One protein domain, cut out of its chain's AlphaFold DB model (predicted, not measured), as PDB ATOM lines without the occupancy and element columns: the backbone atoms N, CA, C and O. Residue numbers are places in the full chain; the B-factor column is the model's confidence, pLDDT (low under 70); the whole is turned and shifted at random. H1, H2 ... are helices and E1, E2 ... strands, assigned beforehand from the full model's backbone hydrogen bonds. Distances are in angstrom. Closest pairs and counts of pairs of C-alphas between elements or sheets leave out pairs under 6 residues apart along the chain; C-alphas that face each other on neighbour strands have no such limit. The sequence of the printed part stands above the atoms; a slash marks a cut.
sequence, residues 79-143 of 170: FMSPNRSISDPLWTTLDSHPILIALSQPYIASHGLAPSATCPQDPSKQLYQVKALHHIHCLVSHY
ATOM      1  N   PHE A  79     213.617 189.608 158.141       75.69
ATOM      2  CA  PHE A  79     214.639 188.817 157.440       75.69
ATOM      3  C   PHE A  79     216.056 189.410 157.543       75.69
ATOM      4  O   PHE A  79     217.039 188.686 157.415       75.69
ATOM      5  N   MET A  80     216.164 190.719 157.783       76.88
ATOM      6  CA  MET A  80     217.412 191.473 157.948       76.88
ATOM      7  C   MET A  80     217.656 191.878 159.412       76.88
ATOM      8  O   MET A  80     218.448 192.779 159.690       76.88
ATOM      9  N   SER A  81     216.949 191.255 160.362       81.19
ATOM     10  CA  SER A  81     217.149 191.499 161.790       81.19
ATOM     11  C   SER A  81     218.591 191.157 162.197       81.19
ATOM     12  O   SER A  81     219.067 190.073 161.864       81.19
ATOM     13  N   PRO A  82     219.281 192.009 162.982       79.12
ATOM     14  CA  PRO A  82     220.587 191.658 163.543       79.12
ATOM     15  C   PRO A  82     220.483 190.511 164.562       79.12
ATOM     16  O   PRO A  82     221.465 189.820 164.834       79.12
ATOM     17  N   ASN A  83     219.290 190.291 165.126       84.31
ATOM     18  CA  ASN A  83     219.012 189.157 165.992       84.31
ATOM     19  C   ASN A  83     218.688 187.917 165.147       84.31
ATOM     20  O   ASN A  83     217.594 187.808 164.582       84.31
ATOM     21  N   ARG A  84     219.635 186.977 165.123       75.75
ATOM     22  CA  ARG A  84     219.575 185.734 164.341       75.75
ATOM     23  C   ARG A  84     218.445 184.799 164.735       75.75
ATOM     24  O   ARG A  84     217.858 184.147 163.882       75.75
ATOM     25  N   SER A  85     218.066 184.815 166.009       85.38
ATOM     26  CA  SER A  85     216.927 184.036 166.505       85.38
ATOM     27  C   SER A  85     215.603 184.460 165.855       85.38
ATOM     28  O   SER A  85     214.624 183.728 165.930       85.38
ATOM     29  N   ILE A  86     215.572 185.645 165.229       83.44
ATOM     30  CA  ILE A  86     214.434 186.168 164.470       83.44
ATOM     31  C   ILE A  86     214.634 185.936 162.967       83.44
ATOM     32  O   ILE A  86     213.708 185.478 162.308       83.44
ATOM     33  N   SER A  87     215.814 186.229 162.408       80.19
ATOM     34  CA  SER A  87     216.039 186.132 160.956       80.19
ATOM     35  C   SER A  87     216.122 184.693 160.445       80.19
ATOM     36  O   SER A  87     215.559 184.380 159.399       80.19
ATOM     37  N   ASP A  88     216.802 183.804 161.165       78.56
ATOM     38  CA  ASP A  88     217.096 182.439 160.719       78.56
ATOM     39  C   ASP A  88     215.829 181.571 160.536       78.56
ATOM     40  O   ASP A  88     215.695 180.930 159.486       78.56
ATOM     41  N   PRO A  89     214.837 181.573 161.456       83.56
ATOM     42  CA  PRO A  89     213.575 180.869 161.215       83.56
ATOM     43  C   PRO A  89     212.771 181.468 160.046       83.56
ATOM     44  O   PRO A  89     212.024 180.765 159.370       83.56
ATOM     45  N   LEU A  90     212.935 182.757 159.744       80.94
ATOM     46  CA  LEU A  90     212.249 183.387 158.612       80.94
ATOM     47  C   LEU A  90     212.869 182.990 157.269       80.94
ATOM     48  O   LEU A  90     212.150 182.740 156.308       80.94
ATOM     49  N   TRP A  91     214.193 182.864 157.198       77.69
ATOM     50  CA  TRP A  91     214.854 182.375 155.985       77.69
ATOM     51  C   TRP A  91     214.575 180.898 155.709       77.69
ATOM     52  O   TRP A  91     214.437 180.505 154.556       77.69
ATOM     53  N   THR A  92     214.441 180.088 156.758       75.38
ATOM     54  CA  THR A  92     214.147 178.650 156.635       75.38
ATOM     55  C   THR A  92     212.683 178.344 156.312       75.38
ATOM     56  O   THR A  92     212.386 177.252 155.839       75.38
ATOM     57  N   THR A  93     211.771 179.300 156.511       79.38
ATOM     58  CA  THR A  93     210.349 179.163 156.136       79.38
ATOM     59  C   THR A  93     210.061 179.538 154.679       79.38
ATOM     60  O   THR A  93     208.949 179.305 154.205       79.38
ATOM     61  N   LEU A  94     211.035 180.087 153.943       73.38
ATOM     62  CA  LEU A  94     210.897 180.363 152.512       73.38
ATOM     63  C   LEU A  94     210.880 179.054 151.717       73.38
ATOM     64  O   LEU A  94     211.914 178.421 151.499       73.38
ATOM     65  N   ASP A  95     209.698 178.677 151.232       64.44
ATOM     66  CA  ASP A  95     209.560 177.547 150.322       64.44
ATOM     67  C   ASP A  95     210.095 177.907 148.926       64.44
ATOM     68  O   ASP A  95     209.437 178.567 148.121       64.44
ATOM     69  N   SER A  96     211.334 177.497 148.657       63.16
ATOM     70  CA  SER A  96     212.004 177.671 147.364       63.16
ATOM     71  C   SER A  96     211.886 176.443 146.451       63.16
ATOM     72  O   SER A  96     212.508 176.414 145.388       63.16
ATOM     73  N   HIS A  97     211.106 175.425 146.836       56.88
ATOM     74  CA  HIS A  97     211.062 174.140 146.134       56.88
ATOM     75  C   HIS A  97     210.375 174.165 144.758       56.88
ATOM     76  O   HIS A  97     210.868 173.476 143.860       56.88
ATOM     77  N   PRO A  98     209.292 174.926 144.496       62.88
ATOM     78  CA  PRO A  98     208.662 174.894 143.180       62.88
ATOM     79  C   PRO A  98     209.339 175.872 142.208       62.88
ATOM     80  O   PRO A  98     208.780 176.890 141.811       62.88
ATOM     81  N   ILE A  99     210.557 175.546 141.773       68.31
ATOM     82  CA  ILE A  99     211.246 176.264 140.682       68.31
ATOM     83  C   ILE A  99     210.536 176.020 139.341       68.31
ATOM     84  O   ILE A  99     210.612 176.847 138.431       68.31
ATOM     85  N   LEU A 100     209.837 174.886 139.234       75.06
ATOM     86  CA  LEU A 100     209.143 174.423 138.042       75.06
ATOM     87  C   LEU A 100     207.645 174.296 138.316       75.06
ATOM     88  O   LEU A 100     207.232 173.655 139.281       75.06
ATOM     89  N   ILE A 101     206.837 174.863 137.427       83.81
ATOM     90  CA  ILE A 101     205.381 174.709 137.416       83.81
ATOM     91  C   ILE A 101     204.955 174.014 136.124       83.81
ATOM     92  O   ILE A 101     205.503 174.281 135.056       83.81
ATOM     93  N   ALA A 102     203.977 173.115 136.208       88.31
ATOM     94  CA  ALA A 102     203.406 172.451 135.041       88.31
ATOM     95  C   ALA A 102     202.141 173.195 134.597       88.31
ATOM     96  O   ALA A 102     201.140 173.208 135.315       88.31
ATOM     97  N   LEU A 103     202.180 173.809 133.417       87.25
ATOM     98  CA  LEU A 103     201.063 174.556 132.838       87.25
ATOM     99  C   LEU A 103     200.392 173.744 131.734       87.25
ATOM    100  O   LEU A 103     201.054 173.030 130.982       87.25
ATOM    101  N   SER A 104     199.070 173.851 131.622       90.25
ATOM    102  CA  SER A 104     198.316 173.189 130.558       90.25
ATOM    103  C   SER A 104     198.496 173.910 129.219       90.25
ATOM    104  O   SER A 104     198.653 175.132 129.169       90.25
ATOM    105  N   GLN A 105     198.425 173.166 128.113       86.12
ATOM    106  CA  GLN A 105     198.515 173.742 126.764       86.12
ATOM    107  C   GLN A 105     197.505 174.875 126.492       86.12
ATOM    108  O   GLN A 105     197.919 175.890 125.928       86.12
ATOM    109  N   PRO A 106     196.228 174.791 126.930       89.56
ATOM    110  CA  PRO A 106     195.283 175.892 126.751       89.56
ATOM    111  C   PRO A 106     195.718 177.175 127.468       89.56
ATOM    112  O   PRO A 106     195.596 178.257 126.904       89.56
ATOM    113  N   TYR A 107     196.266 177.054 128.683       86.50
ATOM    114  CA  TYR A 107     196.745 178.198 129.462       86.50
ATOM    115  C   TYR A 107     197.959 178.862 128.804       86.50
ATOM    116  O   TYR A 107     198.055 180.086 128.756       86.50
ATOM    117  N   ILE A 108     198.875 178.055 128.267       86.88
ATOM    118  CA  ILE A 108     200.064 178.516 127.538       86.88
ATOM    119  C   ILE A 108     199.651 179.303 126.292       86.88
ATOM    120  O   ILE A 108     200.121 180.422 126.087       86.88
ATOM    121  N   ALA A 109     198.726 178.746 125.505       86.31
ATOM    122  CA  ALA A 109     198.219 179.373 124.291       86.31
ATOM    123  C   ALA A 109     197.476 180.684 124.584       86.31
ATOM    124  O   ALA A 109     197.689 181.676 123.891       86.31
ATOM    125  N   SER A 110     196.650 180.722 125.636       90.44
ATOM    126  CA  SER A 110     195.885 181.923 125.993       90.44
ATOM    127  C   SER A 110     196.747 183.054 126.560       90.44
ATOM    128  O   SER A 110     196.335 184.207 126.501       90.44
ATOM    129  N   HIS A 111     197.923 182.741 127.113       84.75
ATOM    130  CA  HIS A 111     198.851 183.720 127.695       84.75
ATOM    131  C   HIS A 111     200.064 184.015 126.798       84.75
ATOM    132  O   HIS A 111     200.983 184.706 127.230       84.75
ATOM    133  N   GLY A 112     200.088 183.494 125.563       84.94
ATOM    134  CA  GLY A 112     201.172 183.738 124.607       84.94
ATOM    135  C   GLY A 112     202.544 183.242 125.079       84.94
ATOM    136  O   GLY A 112     203.569 183.797 124.687       84.94
ATOM    137  N   LEU A 113     202.582 182.227 125.948       83.81
ATOM    138  CA  LEU A 113     203.832 181.674 126.462       83.81
ATOM    139  C   LEU A 113     204.490 180.781 125.399       83.81
ATOM    140  O   LEU A 113     203.822 179.994 124.729       83.81
ATOM    141  N   ALA A 114     205.814 180.882 125.250       84.00
ATOM    142  CA  ALA A 114     206.564 180.040 124.318       84.00
ATOM    143  C   ALA A 114     206.521 178.565 124.761       84.00
ATOM    144  O   ALA A 114     206.637 178.325 125.964       84.00
ATOM    145  N   PRO A 115     206.395 177.585 123.845       81.75
ATOM    146  CA  PRO A 115     206.412 176.167 124.195       81.75
ATOM    147  C   PRO A 115     207.681 175.770 124.962       81.75
ATOM    148  O   PRO A 115     208.770 176.272 124.685       81.75
ATOM    149  N   SER A 116     207.537 174.853 125.910       85.44
ATOM    150  CA  SER A 116     208.591 174.355 126.788       85.44
ATOM    151  C   SER A 116     208.584 172.822 126.852       85.44
ATOM    152  O   SER A 116     207.776 172.152 126.208       85.44
ATOM    153  N   ALA A 117     209.506 172.250 127.625       85.25
ATOM    154  CA  ALA A 117     209.616 170.811 127.824       85.25
ATOM    155  C   ALA A 117     208.325 170.222 128.415       85.25
ATOM    156  O   ALA A 117     207.745 170.770 129.353       85.25
ATOM    157  N   THR A 118     207.888 169.085 127.886       87.00
ATOM    158  CA  THR A 118     206.706 168.371 128.373       87.00
ATOM    159  C   THR A 118     206.943 167.802 129.773       87.00
ATOM    160  O   THR A 118     208.037 167.332 130.085       87.00
ATOM    161  N   CYS A 119     205.916 167.825 130.622       84.38
ATOM    162  CA  CYS A 119     205.974 167.219 131.947       84.38
ATOM    163  C   CYS A 119     206.042 165.680 131.827       84.38
ATOM    164  O   CYS A 119     205.151 165.088 131.214       84.38
ATOM    165  N   PRO A 120     207.048 165.008 132.421       79.56
ATOM    166  CA  PRO A 120     207.172 163.548 132.369       79.56
ATOM    167  C   PRO A 120     205.966 162.809 132.960       79.56
ATOM    168  O   PRO A 120     205.614 161.725 132.509       79.56
ATOM    169  N   GLN A 121     205.342 163.397 133.982       83.50
ATOM    170  CA  GLN A 121     204.210 162.825 134.706       83.50
ATOM    171  C   GLN A 121     202.865 163.100 134.019       83.50
ATOM    172  O   GLN A 121     201.887 162.414 134.306       83.50
ATOM    173  N   ASP A 122     202.795 164.106 133.142       83.81
ATOM    174  CA  ASP A 122     201.566 164.505 132.457       83.81
ATOM    175  C   ASP A 122     201.883 165.126 131.082       83.81
ATOM    176  O   ASP A 122     202.180 166.323 130.996       83.81
ATOM    177  N   PRO A 123     201.772 164.349 129.989       86.81
ATOM    178  CA  PRO A 123     202.075 164.819 128.637       86.81
ATOM    179  C   PRO A 123     201.204 165.988 128.153       86.81
ATOM    180  O   PRO A 123     201.543 166.657 127.176       86.81
ATOM    181  N   SER A 124     200.074 166.252 128.818       85.38
ATOM    182  CA  SER A 124     199.183 167.369 128.486       85.38
ATOM    183  C   SER A 124     199.673 168.721 129.022       85.38
ATOM    184  O   SER A 124     199.093 169.768 128.707       85.38
ATOM    185  N   LYS A 125     200.753 168.723 129.812       86.31
ATOM    186  CA  LYS A 125     201.323 169.910 130.452       86.31
ATOM    187  C   LYS A 125     202.772 170.130 130.041       86.31
ATOM    188  O   LYS A 125     203.514 169.191 129.766       86.31
ATOM    189  N   GLN A 126     203.190 171.389 130.044       85.44
ATOM    190  CA  GLN A 126     204.571 171.796 129.794       85.44
ATOM    191  C   GLN A 126     205.140 172.483 131.037       85.44
ATOM    192  O   GLN A 126     204.425 173.162 131.777       85.44
ATOM    193  N   LEU A 127     206.424 172.265 131.286       84.44
ATOM    194  CA  LEU A 127     207.150 172.742 132.453       84.44
ATOM    195  C   LEU A 127     207.678 174.154 132.212       84.44
ATOM    196  O   LEU A 127     208.387 174.393 131.240       84.44
ATOM    197  N   TYR A 128     207.396 175.077 133.121       82.31
ATOM    198  CA  TYR A 128     207.924 176.438 133.091       82.31
ATOM    199  C   TYR A 128     208.723 176.728 134.344       82.31
ATOM    200  O   TYR A 128     208.315 176.378 135.449       82.31
ATOM    201  N   GLN A 129     209.847 177.415 134.159       76.50
ATOM    202  CA  GLN A 129     210.692 177.849 135.256       76.50
ATOM    203  C   GLN A 129     210.298 179.247 135.730       76.50
ATOM    204  O   GLN A 129     210.310 180.210 134.959       76.50
ATOM    205  N   VAL A 130     210.008 179.382 137.022       76.12
ATOM    206  CA  VAL A 130     209.732 180.682 137.640       76.12
ATOM    207  C   VAL A 130     211.063 181.326 138.037       76.12
ATOM    208  O   VAL A 130     211.627 181.030 139.088       76.12
ATOM    209  N   LYS A 131     211.579 182.232 137.193       64.62
ATOM    210  CA  LYS A 131     212.888 182.898 137.389       64.62
ATOM    211  C   LYS A 131     213.058 183.561 138.764       64.62
ATOM    212  O   LYS A 131     214.153 183.536 139.312       64.62
ATOM    213  N   ALA A 132     211.986 184.106 139.343       61.19
ATOM    214  CA  ALA A 132     212.037 184.738 140.664       61.19
ATOM    215  C   ALA A 132     212.423 183.754 141.786       61.19
ATOM    216  O   ALA A 132     213.156 184.120 142.703       61.19
ATOM    217  N   LEU A 133     211.988 182.495 141.683       61.66
ATOM    218  CA  LEU A 133     212.309 181.453 142.659       61.66
ATOM    219  C   LEU A 133     213.697 180.848 142.425       61.66
ATOM    220  O   LEU A 133     214.304 180.363 143.369       61.66
ATOM    221  N   HIS A 134     214.251 180.948 141.211       57.75
ATOM    222  CA  HIS A 134     215.615 180.498 140.913       57.75
ATOM    223  C   HIS A 134     216.678 181.327 141.650       57.75
ATOM    224  O   HIS A 134     217.601 180.762 142.229       57.75
ATOM    225  N   HIS A 135     216.520 182.654 141.704       60.50
ATOM    226  CA  HIS A 135     217.461 183.521 142.425       60.50
ATOM    227  C   HIS A 135     217.456 183.246 143.937       60.50
ATOM    228  O   HIS A 135     218.513 183.196 144.561       60.50
ATOM    229  N   ILE A 136     216.272 183.023 144.518       65.88
ATOM    230  CA  ILE A 136     216.123 182.714 145.948       65.88
ATOM    231  C   ILE A 136     216.625 181.299 146.245       65.88
ATOM    232  O   ILE A 136     217.345 181.096 147.218       65.88
ATOM    233  N   HIS A 137     216.312 180.331 145.386       59.03
ATOM    234  CA  HIS A 137     216.782 178.958 145.521       59.03
ATOM    235  C   HIS A 137     218.310 178.866 145.496       59.03
ATOM    236  O   HIS A 137     218.885 178.209 146.355       59.03
ATOM    237  N   CYS A 138     218.985 179.554 144.570       62.84
ATOM    238  CA  CYS A 138     220.449 179.587 144.536       62.84
ATOM    239  C   CYS A 138     221.036 180.242 145.790       62.84
ATOM    240  O   CYS A 138     222.030 179.750 146.320       62.84
ATOM    241  N   LEU A 139     220.412 181.310 146.296       66.50
ATOM    242  CA  LEU A 139     220.849 181.977 147.522       66.50
ATOM    243  C   LEU A 139     220.753 181.044 148.740       66.50
ATOM    244  O   LEU A 139     221.705 180.936 149.509       66.50
ATOM    245  N   VAL A 140     219.630 180.337 148.883       65.31
ATOM    246  CA  VAL A 140     219.384 179.404 149.993       65.31
ATOM    247  C   VAL A 140     220.213 178.121 149.845       65.31
ATOM    248  O   VAL A 140     220.766 177.630 150.825       65.31
ATOM    249  N   SER A 141     220.360 177.597 148.624       61.12
ATOM    250  CA  SER A 141     221.086 176.351 148.349       61.12
ATOM    251  C   SER A 141     222.605 176.500 148.441       61.12
ATOM    252  O   SER A 141     223.267 175.543 148.842       61.12
ATOM    253  N   HIS A 142     223.181 177.647 148.063       57.41
ATOM    254  CA  HIS A 142     224.629 177.872 148.176       57.41
ATOM    255  C   HIS A 142     225.063 178.366 149.559       57.41
ATOM    256  O   HIS A 142     226.220 178.172 149.929       57.41
ATOM    257  N   TYR A 143     224.153 178.946 150.344       56.38
ATOM    258  CA  TYR A 143     224.447 179.432 151.691       56.38
ATOM    259  C   TYR A 143     223.455 178.875 152.721       56.38
ATOM    260  O   TYR A 143     222.677 179.632 153.300       56.38
TER     261      TYR A 143
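Overview. This is residues 79 to 143 of the 170 residues of an uncharacterized protein of Phaeosphaeria nodorum (strain SN15 / ATCC MYA-4574 / FGSC 10173) (UniProt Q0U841). Look for a thin rod: a ribbon of two antiparallel strands, E1 and E2, with H2 and the loop of residues 111 to 121 making a head at one end, and H1 at the other end. After E2 the chain runs on into H3, which continues along the rod toward the end that holds H1. The printed part has 65 residues, with three named helices and two named strands in the order H1, E1, H2, E2, H3, and its class is mixed, helices and strands. It is only just extended, close to loose, with a radius of gyration of the C-alphas of 16.4 A and spans of 48 by 23 by 16 A.

Arrangement. Start with H1, residues 84 to 92, which is apart from H2, residues 105 to 110. H1 is only just apart from H3, residues 131 to 142, with a closest distance of 8.1 A. E1, residues 100 to 104, is the antiparallel neighbour of E2, residues 122 to 129, at 135 degrees between their directions. There, N 101 and O 128 are within hydrogen-bond range at 2.9 A, and N 128 and O 101 at 2.8 A. E2 bends by 73 degrees at residue 125, and the closest C-alphas of H2 and E2 are those of Gln 105 and Lys 125, 6.0 A apart. In H2 every O i to N i+4 pair is within hydrogen-bond range; in H1 3 of 5 are, in H3 7 of 8.

Along the chain. Find C-alpha 84 at (219.575, 185.734, 164.341), where H1 begins; it is 11.8 A long. E1 spans 13.2 A and H2 8.6 A. E2 begins at C-alpha 122, (201.566, 164.505, 132.457), and spans 16.4 A. H3 spans 16.7 A and ends at C-alpha 142, (224.629, 177.872, 148.176).

Size, cuts and confidence. The C-alphas of Pro 82 and Pro 123, 47.8 A apart, are the two farthest apart. The printed part has no cut, and the link from H2 to E2 is long. The mean pLDDT of the printed part is 77.1; residues 95 to 99 and 131 to 143 are under 70.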